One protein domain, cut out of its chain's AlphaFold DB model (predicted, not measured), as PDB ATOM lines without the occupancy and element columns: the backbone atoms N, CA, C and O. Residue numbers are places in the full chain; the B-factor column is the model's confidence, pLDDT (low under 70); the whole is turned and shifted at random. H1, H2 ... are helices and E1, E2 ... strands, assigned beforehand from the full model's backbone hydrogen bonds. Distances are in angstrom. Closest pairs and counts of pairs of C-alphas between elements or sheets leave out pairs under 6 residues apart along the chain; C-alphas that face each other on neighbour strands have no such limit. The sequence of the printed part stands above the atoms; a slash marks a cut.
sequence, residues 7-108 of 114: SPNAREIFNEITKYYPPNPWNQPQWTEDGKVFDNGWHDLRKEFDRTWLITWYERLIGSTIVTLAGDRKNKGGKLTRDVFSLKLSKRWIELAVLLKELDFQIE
ATOM      1  N   SER A   7       2.247 -40.122  36.456       71.19
ATOM      2  CA  SER A   7       1.636 -40.012  35.153       71.19
ATOM      3  C   SER A   7       1.926 -41.265  34.300       71.19
ATOM      4  O   SER A   7       2.862 -42.025  34.601       71.19
ATOM      5  N   PRO A   8       1.121 -41.542  33.259       79.44
ATOM      6  CA  PRO A   8       1.347 -42.682  32.372       79.44
ATOM      7  C   PRO A   8       2.769 -42.725  31.793       79.44
ATOM      8  O   PRO A   8       3.377 -43.800  31.798       79.44
ATOM      9  N   ASN A   9       3.330 -41.572  31.407       81.62
ATOM     10  CA  ASN A   9       4.678 -41.490  30.836       81.62
ATOM     11  C   ASN A   9       5.755 -41.809  31.878       81.62
ATOM     12  O   ASN A   9       6.622 -42.654  31.645       81.62
ATOM     13  N   ALA A  10       5.661 -41.231  33.081       79.00
ATOM     14  CA  ALA A  10       6.579 -41.547  34.177       79.00
ATOM     15  C   ALA A  10       6.546 -43.044  34.549       79.00
ATOM     16  O   ALA A  10       7.579 -43.635  34.881       79.00
ATOM     17  N   ARG A  11       5.380 -43.696  34.441       77.50
ATOM     18  CA  ARG A  11       5.244 -45.144  34.661       77.50
ATOM     19  C   ARG A  11       5.907 -45.974  33.560       77.50
ATOM     20  O   ARG A  11       6.501 -47.011  33.863       77.50
ATOM     21  N   GLU A  12       5.810 -45.551  32.304       83.25
ATOM     22  CA  GLU A  12       6.491 -46.214  31.189       83.25
ATOM     23  C   GLU A  12       8.014 -46.139  31.343       83.25
ATOM     24  O   GLU A  12       8.686 -47.174  31.287       83.25
ATOM     25  N   ILE A  13       8.539 -44.954  31.662       84.94
ATOM     26  CA  ILE A  13       9.970 -44.744  31.916       84.94
ATOM     27  C   ILE A  13      10.435 -45.609  33.089       84.94
ATOM     28  O   ILE A  13      11.464 -46.280  32.997       84.94
ATOM     29  N   PHE A  14       9.656 -45.674  34.172       78.88
ATOM     30  CA  PHE A  14       9.961 -46.542  35.308       78.88
ATOM     31  C   PHE A  14      10.088 -48.018  34.888       78.88
ATOM     32  O   PHE A  14      11.058 -48.692  35.245       78.88
ATOM     33  N   ASN A  15       9.154 -48.516  34.069       78.75
ATOM     34  CA  ASN A  15       9.222 -49.874  33.522       78.75
ATOM     35  C   ASN A  15      10.450 -50.074  32.625       78.75
ATOM     36  O   ASN A  15      11.033 -51.159  32.617       78.75
ATOM     37  N   GLU A  16      10.864 -49.059  31.871       83.12
ATOM     38  CA  GLU A  16      12.062 -49.141  31.044       83.12
ATOM     39  C   GLU A  16      13.335 -49.207  31.890       83.12
ATOM     40  O   GLU A  16      14.141 -50.119  31.695       83.12
ATOM     41  N   ILE A  17      13.457 -48.331  32.893       81.31
ATOM     42  CA  ILE A  17      14.556 -48.308  33.866       81.31
ATOM     43  C   ILE A  17      14.719 -49.690  34.508       81.31
ATOM     44  O   ILE A  17      15.840 -50.191  34.586       81.31
ATOM     45  N   THR A  18      13.628 -50.375  34.878       73.31
ATOM     46  CA  THR A  18      13.713 -51.702  35.523       73.31
ATOM     47  C   THR A  18      14.465 -52.755  34.703       73.31
ATOM     48  O   THR A  18      15.163 -53.593  35.279       73.31
ATOM     49  N   LYS A  19      14.419 -52.679  33.365       75.25
ATOM     50  CA  LYS A  19      15.114 -53.611  32.454       75.25
ATOM     51  C   LYS A  19      16.636 -53.506  32.560       75.25
ATOM     52  O   LYS A  19      17.347 -54.471  32.281       75.25
ATOM     53  N   TYR A  20      17.139 -52.349  32.982       73.44
ATOM     54  CA  TYR A  20      18.563 -52.095  33.166       73.44
ATOM     55  C   TYR A  20      19.095 -52.600  34.508       73.44
ATOM     56  O   TYR A  20      20.307 -52.547  34.712       73.44
ATOM     57  N   TYR A  21      18.248 -53.126  35.397       66.94
ATOM     58  CA  TYR A  21      18.655 -53.689  36.686       66.94
ATOM     59  C   TYR A  21      18.243 -55.159  36.794       66.94
ATOM     60  O   TYR A  21      17.212 -55.484  37.386       66.94
ATOM     61  N   PRO A  22      19.052 -56.084  36.256       57.44
ATOM     62  CA  PRO A  22      19.022 -57.459  36.683       57.44
ATOM     63  C   PRO A  22      19.797 -57.641  38.005       57.44
ATOM     64  O   PRO A  22      20.582 -56.783  38.412       57.44
ATOM     65  N   PRO A  23      19.568 -58.764  38.684       47.91
ATOM     66  CA  PRO A  23      19.783 -58.915  40.117       47.91
ATOM     67  C   PRO A  23      21.243 -59.058  40.519       47.91
ATOM     68  O   PRO A  23      22.109 -59.352  39.702       47.91
ATOM     69  N   ASN A  24      21.476 -58.998  41.828       49.84
ATOM     70  CA  ASN A  24      22.414 -59.887  42.525       49.84
ATOM     71  C   ASN A  24      22.697 -61.193  41.723       49.84
ATOM     72  O   ASN A  24      21.758 -61.692  41.107       49.84
ATOM     73  N   PRO A  25      23.903 -61.802  41.744       53.84
ATOM     74  CA  PRO A  25      24.213 -63.084  41.075       53.84
ATOM     75  C   PRO A  25      23.150 -64.212  41.134       53.84
ATOM     76  O   PRO A  25      23.234 -65.163  40.363       53.84
ATOM     77  N   TRP A  26      22.142 -64.107  42.004       50.09
ATOM     78  CA  TRP A  26      20.985 -64.991  42.171       50.09
ATOM     79  C   TRP A  26      19.694 -64.641  41.394       50.09
ATOM     80  O   TRP A  26      18.661 -65.239  41.679       50.09
ATOM     81  N   ASN A  27      19.691 -63.715  40.429       51.56
ATOM     82  CA  ASN A  27      18.529 -63.470  39.547       51.56
ATOM     83  C   ASN A  27      17.182 -63.119  40.257       51.56
ATOM     84  O   ASN A  27      16.114 -63.470  39.763       51.56
ATOM     85  N   GLN A  28      17.197 -62.321  41.338       52.22
ATOM     86  CA  GLN A  28      15.995 -61.685  41.928       52.22
ATOM     87  C   GLN A  28      15.831 -60.160  41.691       52.22
ATOM     88  O   GLN A  28      16.754 -59.404  41.992       52.22
ATOM     89  N   PRO A  29      14.668 -59.661  41.230       50.59
ATOM     90  CA  PRO A  29      14.448 -58.227  41.020       50.59
ATOM     91  C   PRO A  29      14.854 -57.412  42.255       50.59
ATOM     92  O   PRO A  29      14.314 -57.605  43.338       50.59
ATOM     93  N   GLN A  30      15.798 -56.487  42.091       66.25
ATOM     94  CA  GLN A  30      16.234 -55.545  43.132       66.25
ATOM     95  C   GLN A  30      15.246 -54.372  43.283       66.25
ATOM     96  O   GLN A  30      15.622 -53.271  43.679       66.25
ATOM     97  N   TRP A  31      13.987 -54.618  42.920       66.31
ATOM     98  CA  TRP A  31      12.895 -53.663  42.927       66.31
ATOM     99  C   TRP A  31      11.881 -54.084  43.968       66.31
ATOM    100  O   TRP A  31      11.364 -55.202  43.929       66.31
ATOM    101  N   THR A  32      11.572 -53.183  44.883       64.38
ATOM    102  CA  THR A  32      10.422 -53.355  45.764       64.38
ATOM    103  C   THR A  32       9.156 -52.835  45.079       64.38
ATOM    104  O   THR A  32       9.208 -51.966  44.207       64.38
ATOM    105  N   GLU A  33       7.987 -53.325  45.495       59.09
ATOM    106  CA  GLU A  33       6.680 -52.887  44.967       59.09
ATOM    107  C   GLU A  33       6.357 -51.397  45.229       59.09
ATOM    108  O   GLU A  33       5.366 -50.862  44.715       59.09
ATOM    109  N   ASP A  34       7.156 -50.732  46.067       58.75
ATOM    110  CA  ASP A  34       7.110 -49.293  46.338       58.75
ATOM    111  C   ASP A  34       8.154 -48.493  45.542       58.75
ATOM    112  O   ASP A  34       8.305 -47.301  45.772       58.75
ATOM    113  N   GLY A  35       8.848 -49.115  44.588       61.94
ATOM    114  CA  GLY A  35       9.715 -48.425  43.636       61.94
ATOM    115  C   GLY A  35      11.111 -48.076  44.149       61.94
ATOM    116  O   GLY A  35      11.771 -47.199  43.587       61.94
ATOM    117  N   LYS A  36      11.580 -48.768  45.195       65.50
ATOM    118  CA  LYS A  36      12.987 -48.707  45.590       65.50
ATOM    119  C   LYS A  36      13.804 -49.628  44.701       65.50
ATOM    120  O   LYS A  36      13.400 -50.764  44.459       65.50
ATOM    121  N   VAL A  37      14.957 -49.140  44.269       70.81
ATOM    122  CA  VAL A  37      15.972 -49.900  43.548       70.81
ATOM    123  C   VAL A  37      17.155 -50.160  44.475       70.81
ATOM    124  O   VAL A  37      17.528 -49.299  45.276       70.81
ATOM    125  N   PHE A  38      17.751 -51.343  44.380       63.25
ATOM    126  CA  PHE A  38      19.043 -51.614  44.994       63.25
ATOM    127  C   PHE A  38      20.158 -51.500  43.951       63.25
ATOM    128  O   PHE A  38      20.303 -52.363  43.082       63.25
ATOM    129  N   ASP A  39      20.957 -50.444  44.065       63.50
ATOM    130  CA  ASP A  39      22.130 -50.180  43.233       63.50
ATOM    131  C   ASP A  39      23.233 -49.555  44.087       63.50
ATOM    132  O   ASP A  39      23.196 -48.374  44.408       63.50
ATOM    133  N   ASN A  40      24.185 -50.377  44.542       59.34
ATOM    134  CA  ASN A  40      25.216 -49.962  45.503       59.34
ATOM    135  C   ASN A  40      24.649 -49.327  46.806       59.34
ATOM    136  O   ASN A  40      25.340 -48.588  47.507       59.34
ATOM    137  N   GLY A  41      23.390 -49.634  47.136       64.50
ATOM    138  CA  GLY A  41      22.597 -49.014  48.198       64.50
ATOM    139  C   GLY A  41      21.102 -49.082  47.871       64.50
ATOM    140  O   GLY A  41      20.734 -49.474  46.768       64.50
ATOM    141  N   TRP A  42      20.233 -48.735  48.824       73.12
ATOM    142  CA  TRP A  42      18.790 -48.614  48.579       73.12
ATOM    143  C   TRP A  42      18.449 -47.181  48.162       73.12
ATOM    144  O   TRP A  42      18.672 -46.259  48.945       73.12
ATOM    145  N   HIS A  43      17.866 -47.015  46.976       77.75
ATOM    146  CA  HIS A  43      17.455 -45.727  46.413       77.75
ATOM    147  C   HIS A  43      15.959 -45.730  46.107       77.75
ATOM    148  O   HIS A  43      15.433 -46.723  45.615       77.75
ATOM    149  N   ASP A  44      15.264 -44.631  46.380       80.25
ATOM    150  CA  ASP A  44      13.841 -44.464  46.089       80.25
ATOM    151  C   ASP A  44      13.656 -43.496  44.917       80.25
ATOM    152  O   ASP A  44      13.767 -42.283  45.084       80.25
ATOM    153  N   LEU A  45      13.337 -44.011  43.725       78.19
ATOM    154  CA  LEU A  45      13.245 -43.173  42.522       78.19
ATOM    155  C   LEU A  45      12.074 -42.183  42.538       78.19
ATOM    156  O   LEU A  45      12.000 -41.324  41.662       78.19
ATOM    157  N   ARG A  46      11.183 -42.237  43.536       76.31
ATOM    158  CA  ARG A  46      10.193 -41.173  43.775       76.31
ATOM    159  C   ARG A  46      10.839 -39.905  44.329       76.31
ATOM    160  O   ARG A  46      10.278 -38.821  44.175       76.31
ATOM    161  N   LYS A  47      12.025 -40.009  44.932       81.12
ATOM    162  CA  LYS A  47      12.759 -38.888  45.519       81.12
ATOM    163  C   LYS A  47      13.762 -38.320  44.524       81.12
ATOM    164  O   LYS A  47      14.663 -39.017  44.065       81.12
ATOM    165  N   GLU A  48      13.654 -37.021  44.271       84.00
ATOM    166  CA  GLU A  48      14.584 -36.260  43.425       84.00
ATOM    167  C   GLU A  48      16.043 -36.430  43.867       84.00
ATOM    168  O   GLU A  48      16.927 -36.648  43.041       84.00
ATOM    169  N   PHE A  49      16.291 -36.422  45.181       86.50
ATOM    170  CA  PHE A  49      17.626 -36.620  45.744       86.50
ATOM    171  C   PHE A  49      18.270 -37.937  45.285       86.50
ATOM    172  O   PHE A  49      19.428 -37.945  44.866       86.50
ATOM    173  N   ASP A  50      17.519 -39.040  45.330       84.12
ATOM    174  CA  ASP A  50      18.022 -40.360  44.942       84.12
ATOM    175  C   ASP A  50      18.240 -40.444  43.425       84.12
ATOM    176  O   ASP A  50      19.264 -40.967  42.979       84.12
ATOM    177  N   ARG A  51      17.336 -39.859  42.622       86.25
ATOM    178  CA  ARG A  51      17.515 -39.751  41.163       86.25
ATOM    179  C   ARG A  51      18.768 -38.949  40.808       86.25
ATOM    180  O   ARG A  51      19.608 -39.426  40.045       86.25
ATOM    181  N   THR A  52      18.943 -37.773  41.408       89.12
ATOM    182  CA  THR A  52      20.102 -36.890  41.196       89.12
ATOM    183  C   THR A  52      21.411 -37.567  41.592       89.12
ATOM    184  O   THR A  52      22.422 -37.464  40.885       89.12
ATOM    185  N   TRP A  53      21.401 -38.299  42.709       88.56
ATOM    186  CA  TRP A  53      22.557 -39.066  43.158       88.56
ATOM    187  C   TRP A  53      22.950 -40.139  42.137       88.56
ATOM    188  O   TRP A  53      24.119 -40.209  41.747       88.56
ATOM    189  N   LEU A  54      21.977 -40.919  41.649       86.62
ATOM    190  CA  LEU A  54      22.207 -41.965  40.648       86.62
ATOM    191  C   LEU A  54      22.715 -41.391  39.323       86.62
ATOM    192  O   LEU A  54      23.696 -41.900  38.780       86.62
ATOM    193  N   ILE A  55      22.123 -40.295  38.834       89.19
ATOM    194  CA  ILE A  55      22.594 -39.586  37.630       89.19
ATOM    195  C   ILE A  55      24.071 -39.204  37.785       89.19
ATOM    196  O   ILE A  55      24.899 -39.554  36.942       89.19
ATOM    197  N   THR A  56      24.419 -38.555  38.899       91.06
ATOM    198  CA  THR A  56      25.800 -38.132  39.183       91.06
ATOM    199  C   THR A  56      26.753 -39.328  39.252       91.06
ATOM    200  O   THR A  56      27.898 -39.261  38.797       91.06
ATOM    201  N   TRP A  57      26.302 -40.436  39.838       88.31
ATOM    202  CA  TRP A  57      27.090 -41.658  39.929       88.31
ATOM    203  C   TRP A  57      27.364 -42.271  38.550       88.31
ATOM    204  O   TRP A  57      28.521 -42.573  38.240       88.31
ATOM    205  N   TYR A  58      26.354 -42.369  37.680       87.38
ATOM    206  CA  TYR A  58      26.532 -42.856  36.310       87.38
ATOM    207  C   TYR A  58      27.443 -41.954  35.476       87.38
ATOM    208  O   TYR A  58      28.330 -42.462  34.788       87.38
ATOM    209  N   GLU A  59      27.308 -40.630  35.583       89.38
ATOM    210  CA  GLU A  59      28.207 -39.671  34.921       89.38
ATOM    211  C   GLU A  59      29.678 -39.902  35.326       89.38
ATOM    212  O   GLU A  59      30.577 -39.914  34.475       89.38
ATOM    213  N   ARG A  60      29.934 -40.200  36.609       88.75
ATOM    214  CA  ARG A  60      31.277 -40.564  37.096       88.75
ATOM    215  C   ARG A  60      31.764 -41.905  36.547       88.75
ATOM    216  O   ARG A  60      32.933 -41.997  36.169       88.75
ATOM    217  N   LEU A  61      30.912 -42.929  36.477       86.56
ATOM    218  CA  LEU A  61      31.270 -44.237  35.906       86.56
ATOM    219  C   LEU A  61      31.619 -44.143  34.417       86.56
ATOM    220  O   LEU A  61      32.595 -44.759  33.971       86.56
ATOM    221  N   ILE A  62      30.872 -43.331  33.664       88.19
ATOM    222  CA  ILE A  62      31.146 -43.043  32.253       88.19
ATOM    223  C   ILE A  62      32.551 -42.449  32.112       88.19
ATOM    224  O   ILE A  62      33.366 -42.973  31.347       88.19
ATOM    225  N   GLY A  63      32.857 -41.397  32.882       86.44
ATOM    226  CA  GLY A  63      34.171 -40.754  32.871       86.44
ATOM    227  C   GLY A  63      35.302 -41.691  33.307       86.44
ATOM    228  O   GLY A  63      36.325 -41.785  32.627       86.44
ATOM    229  N   SER A  64      35.107 -42.436  34.398       87.62
ATOM    230  CA  SER A  64      36.093 -43.396  34.914       87.62
ATOM    231  C   SER A  64      36.421 -44.485  33.893       87.62
ATOM    232  O   SER A  64      37.593 -44.798  33.683       87.62
ATOM    233  N   THR A  65      35.415 -45.004  33.192       85.25
ATOM    234  CA  THR A  65      35.610 -46.041  32.171       85.25
ATOM    235  C   THR A  65      36.439 -45.534  30.999       85.25
ATOM    236  O   THR A  65      37.355 -46.224  30.552       85.25
ATOM    237  N   ILE A  66      36.188 -44.304  30.547       85.25
ATOM    238  CA  ILE A  66      36.991 -43.663  29.497       85.25
ATOM    239  C   ILE A  66      38.457 -43.532  29.940       85.25
ATOM    240  O   ILE A  66      39.365 -43.879  29.180       85.25
ATOM    241  N   VAL A  67      38.702 -43.065  31.170       86.44
ATOM    242  CA  VAL A  67      40.062 -42.884  31.709       86.44
ATOM    243  C   VAL A  67      40.799 -44.218  31.826       86.44
ATOM    244  O   VAL A  67      41.945 -44.319  31.383       86.44
ATOM    245  N   THR A  68      40.148 -45.252  32.361       86.06
ATOM    246  CA  THR A  68      40.732 -46.595  32.496       86.06
ATOM    247  C   THR A  68      41.111 -47.176  31.135       86.06
ATOM    248  O   THR A  68      42.239 -47.629  30.951       86.06
ATOM    249  N   LEU A  69      40.221 -47.083  30.140       81.75
ATOM    250  CA  LEU A  69      40.495 -47.572  28.784       81.75
ATOM    251  C   LEU A  69      41.654 -46.831  28.116       81.75
ATOM    252  O   LEU A  69      42.475 -47.452  27.434       81.75
ATOM    253  N   ALA A  70      41.740 -45.514  28.314       84.06
ATOM    254  CA  ALA A  70      42.867 -44.723  27.836       84.06
ATOM    255  C   ALA A  70      44.181 -45.173  28.491       84.06
ATOM    256  O   ALA A  70      45.180 -45.368  27.792       84.06
ATOM    257  N   GLY A  71      44.164 -45.401  29.807       84.81
ATOM    258  CA  GLY A  71      45.293 -45.958  30.551       84.81
ATOM    259  C   GLY A  71      45.742 -47.311  30.000       84.81
ATOM    260  O   GLY A  71      46.904 -47.469  29.626       84.81
ATOM    261  N   ASP A  72      44.814 -48.255  29.847       84.44
ATOM    262  CA  ASP A  72      45.094 -49.602  29.338       84.44
ATOM    263  C   ASP A  72      45.646 -49.596  27.910       84.44
ATOM    264  O   ASP A  72      46.589 -50.328  27.595       84.44
ATOM    265  N   ARG A  73      45.086 -48.756  27.031       83.62
ATOM    266  CA  ARG A  73      45.589 -48.583  25.660       83.62
ATOM    267  C   ARG A  73      47.013 -48.045  25.654       83.62
ATOM    268  O   ARG A  73      47.842 -48.586  24.924       83.62
ATOM    269  N   LYS A  74      47.300 -47.031  26.475       83.06
ATOM    270  CA  LYS A  74      48.646 -46.462  26.609       83.06
ATOM    271  C   LYS A  74      49.636 -47.495  27.158       83.06
ATOM    272  O   LYS A  74      50.716 -47.647  26.594       83.06
ATOM    273  N   ASN A  75      49.250 -48.245  28.192       86.69
ATOM    274  CA  ASN A  75      50.081 -49.283  28.812       86.69
ATOM    275  C   ASN A  75      50.421 -50.426  27.842       86.69
ATOM    276  O   ASN A  75      51.497 -51.007  27.922       86.69
ATOM    277  N   LYS A  76      49.536 -50.714  26.881       87.69
ATOM    278  CA  LYS A  76      49.758 -51.703  25.811       87.69
ATOM    279  C   LYS A  76      50.529 -51.146  24.603       87.69
ATOM    280  O   LYS A  76      50.576 -51.800  23.564       87.69
ATOM    281  N   GLY A  77      51.092 -49.938  24.696       82.88
ATOM    282  CA  GLY A  77      51.820 -49.288  23.598       82.88
ATOM    283  C   GLY A  77      50.926 -48.801  22.450       82.88
ATOM    284  O   GLY A  77      51.417 -48.468  21.371       82.88
ATOM    285  N   GLY A  78      49.607 -48.762  22.655       78.44
ATOM    286  CA  GLY A  78      48.645 -48.285  21.670       78.44
ATOM    287  C   GLY A  78      48.580 -46.760  21.611       78.44
ATOM    288  O   GLY A  78      48.757 -46.063  22.610       78.44
ATOM    289  N   LYS A  79      48.259 -46.221  20.430       78.12
ATOM    290  CA  LYS A  79      47.935 -44.797  20.280       78.12
ATOM    291  C   LYS A  79      46.557 -44.505  20.880       78.12
ATOM    292  O   LYS A  79      45.609 -45.268  20.673       78.12
ATOM    293  N   LEU A  80      46.448 -43.378  21.579       74.88
ATOM    294  CA  LEU A  80      45.170 -42.818  22.014       74.88
ATOM    295  C   LEU A  80      44.469 -42.206  20.798       74.88
ATOM    296  O   LEU A  80      44.755 -41.078  20.405       74.88
ATOM    297  N   THR A  81      43.602 -42.983  20.155       74.12
ATOM    298  CA  THR A  81      42.731 -42.509  19.072       74.12
ATOM    299  C   THR A  81      41.363 -42.120  19.625       74.12
ATOM    300  O   THR A  81      41.036 -42.416  20.777       74.12
ATOM    301  N   ARG A  82      40.529 -41.478  18.795       69.81
ATOM    302  CA  ARG A  82      39.150 -41.133  19.175       69.81
ATOM    303  C   ARG A  82      38.311 -42.356  19.577       69.81
ATOM    304  O   ARG A  82      37.362 -42.213  20.335       69.81
ATOM    305  N   ASP A  83      38.702 -43.552  19.144       69.00
ATOM    306  CA  ASP A  83      38.009 -44.811  19.450       69.00
ATOM    307  C   ASP A  83      38.077 -45.195  20.935       69.00
ATOM    308  O   ASP A  83      37.253 -45.972  21.409       69.00
ATOM    309  N   VAL A  84      39.035 -44.642  21.689       66.81
ATOM    310  CA  VAL A  84      39.123 -44.827  23.148       66.81
ATOM    311  C   VAL A  84      37.940 -44.169  23.864       66.81
ATOM    312  O   VAL A  84      37.508 -44.645  24.908       66.81
ATOM    313  N   PHE A  85      37.349 -43.135  23.259       68.25
ATOM    314  CA  PHE A  85      36.118 -42.502  23.733       68.25
ATOM    315  C   PHE A  85      34.858 -43.250  23.278       68.25
ATOM    316  O   PHE A  85      33.767 -42.682  23.293       68.25
ATOM    317  N   SER A  86      34.975 -44.507  22.826       68.50
ATOM    318  CA  SER A  86      33.812 -45.277  22.393       68.50
ATOM    319  C   SER A  86      32.832 -45.464  23.549       68.50
ATOM    320  O   SER A  86      33.053 -46.250  24.469       68.50
ATOM    321  N   LEU A  87      31.689 -44.787  23.439       68.25
ATOM    322  CA  LEU A  87      30.589 -44.848  24.397       68.25
ATOM    323  C   LEU A  87      29.937 -46.236  24.475       68.25
ATOM    324  O   LEU A  87      29.103 -46.452  25.339       68.25
ATOM    325  N   LYS A  88      30.309 -47.197  23.611       75.56
ATOM    326  CA  LYS A  88      29.718 -48.546  23.588       75.56
ATOM    327  C   LYS A  88      29.840 -49.276  24.927       75.56
ATOM    328  O   LYS A  88      28.905 -49.965  25.311       75.56
ATOM    329  N   LEU A  89      30.965 -49.123  25.627       70.94
ATOM    330  CA  LEU A  89      31.181 -49.753  26.936       70.94
ATOM    331  C   LEU A  89      30.426 -49.028  28.055       70.94
ATOM    332  O   LEU A  89      29.940 -49.669  28.978       70.94
ATOM    333  N   SER A  90      30.260 -47.713  27.919       83.00
ATOM    334  CA  SER A  90      29.490 -46.880  28.844       83.00
ATOM    335  C   SER A  90      28.004 -46.779  28.485       83.00
ATOM    336  O   SER A  90      27.258 -46.070  29.157       83.00
ATOM    337  N   LYS A  91      27.567 -47.477  27.427       84.50
ATOM    338  CA  LYS A  91      26.251 -47.317  26.796       84.50
ATOM    339  C   LYS A  91      25.125 -47.500  27.804       84.50
ATOM    340  O   LYS A  91      24.257 -46.645  27.901       84.50
ATOM    341  N   ARG A  92      25.218 -48.552  28.616       83.44
ATOM    342  CA  ARG A  92      24.231 -48.862  29.651       83.44
ATOM    343  C   ARG A  92      24.078 -47.741  30.684       83.44
ATOM    344  O   ARG A  92      22.963 -47.433  31.074       83.44
ATOM    345  N   TRP A  93      25.178 -47.132  31.131       86.12
ATOM    346  CA  TRP A  93      25.120 -46.034  32.107       86.12
ATOM    347  C   TRP A  93      24.593 -44.741  31.490       86.12
ATOM    348  O   TRP A  93      23.917 -43.977  32.166       86.12
ATOM    349  N   ILE A  94      24.882 -44.508  30.207       88.12
ATOM    350  CA  ILE A  94      24.338 -43.370  29.459       88.12
ATOM    351  C   ILE A  94      22.823 -43.518  29.318       88.12
ATOM    352  O   ILE A  94      22.100 -42.582  29.632       88.12
ATOM    353  N   GLU A  95      22.350 -44.693  28.898       89.25
ATOM    354  CA  GLU A  95      20.919 -44.997  28.779       89.25
ATOM    355  C   GLU A  95      20.202 -44.816  30.126       89.25
ATOM    356  O   GLU A  95      19.188 -44.126  30.192       89.25
ATOM    357  N   LEU A  96      20.781 -45.325  31.219       87.19
ATOM    358  CA  LEU A  96      20.255 -45.131  32.575       87.19
ATOM    359  C   LEU A  96      20.195 -43.659  33.000       87.19
ATOM    360  O   LEU A  96      19.170 -43.211  33.506       87.19
ATOM    361  N   ALA A  97      21.270 -42.895  32.790       89.12
ATOM    362  CA  ALA A  97      21.305 -41.479  33.149       89.12
ATOM    363  C   ALA A  97      20.279 -40.655  32.352       89.12
ATOM    364  O   ALA A  97      19.676 -39.737  32.904       89.12
ATOM    365  N   VAL A  98      20.064 -40.991  31.076       91.00
ATOM    366  CA  VAL A  98      19.052 -40.346  30.227       91.00
ATOM    367  C   VAL A  98      17.645 -40.654  30.732       91.00
ATOM    368  O   VAL A  98      16.876 -39.724  30.952       91.00
ATOM    369  N   LEU A  99      17.328 -41.925  30.991       90.44
ATOM    370  CA  LEU A  99      16.005 -42.314  31.490       90.44
ATOM    371  C   LEU A  99      15.696 -41.714  32.866       90.44
ATOM    372  O   LEU A  99      14.563 -41.328  33.124       90.44
ATOM    373  N   LEU A 100      16.695 -41.592  33.744       88.19
ATOM    374  CA  LEU A 100      16.518 -40.936  35.041       88.19
ATOM    375  C   LEU A 100      16.243 -39.433  34.909       88.19
ATOM    376  O   LEU A 100      15.430 -38.918  35.670       88.19
ATOM    377  N   LYS A 101      16.886 -38.741  33.955       89.25
ATOM    378  CA  LYS A 101      16.592 -37.325  33.659       89.25
ATOM    379  C   LYS A 101      15.195 -37.149  33.067       89.25
ATOM    380  O   LYS A 101      14.495 -36.220  33.446       89.25
ATOM    381  N   GLU A 102      14.789 -38.055  32.184       88.88
ATOM    382  CA  GLU A 102      13.443 -38.041  31.611       88.88
ATOM    383  C   GLU A 102      12.379 -38.288  32.691       88.88
ATOM    384  O   GLU A 102      11.398 -37.559  32.775       88.88
ATOM    385  N   LEU A 103      12.611 -39.250  33.590       86.12
ATOM    386  CA  LEU A 103      11.727 -39.497  34.730       86.12
ATOM    387  C   LEU A 103      11.572 -38.252  35.616       86.12
ATOM    388  O   LEU A 103      10.470 -37.960  36.072       86.12
ATOM    389  N   ASP A 104      12.667 -37.537  35.869       84.62
ATOM    390  CA  ASP A 104      12.664 -36.306  36.660       84.62
ATOM    391  C   ASP A 104      11.791 -35.227  36.008       84.62
ATOM    392  O   ASP A 104      10.874 -34.702  36.640       84.62
ATOM    393  N   PHE A 105      11.997 -35.000  34.709       84.94
ATOM    394  CA  PHE A 105      11.227 -34.044  33.920       84.94
ATOM    395  C   PHE A 105       9.723 -34.353  33.921       84.94
ATOM    396  O   PHE A 105       8.908 -33.460  34.161       84.94
ATOM    397  N   GLN A 106       9.333 -35.614  33.705       82.94
ATOM    398  CA  GLN A 106       7.914 -36.000  33.692       82.94
ATOM    399  C   GLN A 106       7.262 -35.855  35.080       82.94
ATOM    400  O   GLN A 106       6.111 -35.434  35.191       82.94
ATOM    401  N   ILE A 107       8.001 -36.130  36.165       79.19
ATOM    402  CA  ILE A 107       7.504 -35.924  37.536       79.19
ATOM    403  C   ILE A 107       7.305 -34.432  37.841       79.19
ATOM    404  O   ILE A 107       6.292 -34.070  38.440       79.19
ATOM    405  N   GLU A 108       8.246 -33.570  37.446       79.88
ATOM    406  CA  GLU A 108       8.162 -32.119  37.673       79.88
ATOM    407  C   GLU A 108       7.041 -31.457  36.868       79.88
ATOM    408  O   GLU A 108       6.376 -30.538  37.350       79.88
TER     409      GLU A 108
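This is residues 7 to 108 of the 114 residues of an uncharacterized protein of Candidatus Yanofskybacteria bacterium RIFCSPLOWO2_01_FULL_44_22 (UniProt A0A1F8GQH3). One long helix, H2, makes the length of an elongated model, and H4 runs back beside its first half, with H1 packed on H4 and out of reach of H2. A small two-strand hairpin, E1 and E2, sits by the beginning of H2, while the short H3 folds back on the far part of H2; a long loop, residues 20 to 35, leads from H1 to E1. The printed part has 102 residues with four named helices and two named strands in the order H1 E1 E2 H2 H3 H4, the sheet being E1 - E2, antiparallel, and the class mostly helix. The whole is loose, with a radius of gyration of the C-alphas of 16.1 A, and spans 51 by 33 by 20 A, only just elongated.

E1 is residues 36 to 38, 6.7 A from first to last C-alpha, and E2 is residues 42 to 44, 6.9 A. H2, residues 48 to 75, is the longest helix at 40.5 A, from C-alpha 48 at (14.584, -36.260, 43.425) to C-alpha 75 at (50.081, -49.283, 28.812). H1 is residues 8 to 19, 17.6 A, and begins with C-alpha 8 at (1.347, -42.682, 32.372). H3 is residues 82 to 85, 5.6 A. H4 is residues 91 to 108, 26.0 A, and ends with C-alpha 108 at (8.162, -32.119, 37.673).

E1 and E2 form a hairpin, antiparallel at 150 degrees between their directions. N 37 and O 43 are 2.8 A apart and N 43 and O 37 are 2.9 A apart, both within hydrogen-bond range. The closest C-alphas of E2 and H2 are those of His 43 and Asp 50, 5.6 A apart. E1 and H2 are apart. H2 and H4 touch, closest at the C-alphas of Ile 55 and Ala 97, 5.0 A apart, with a shallow tilt of 19 degrees, opposite ways. H4 and H1 touch, closest at the C-alphas of Leu 103 and Ala 10, 5.6 A apart, with a shallow tilt of 23 degrees, opposite ways. H1 and H2 are apart. H2 touches H3 with residues 66 to 73 alone, and their closest C-alphas are those of Ile 66 and Phe 85, 5.9 A apart. In H2 and H4 every O i to N i+4 pair is within hydrogen-bond range, in H1 7 of 8 are, and H3 is too short for such a pair.

The two C-alphas farthest apart are those of Ser 7 and Gly 77, at 52.3 A. The printed part has no cut. The link from H1 to E1, 16 residues, is long; the link from H2 to H3 is short, and those from E1 to E2, E2 to H2 and H3 to H4 are tight. The mean pLDDT of the printed part is 77.5, and it is under 70 in residues 21 to 36, 38 to 41 and 82 to 87.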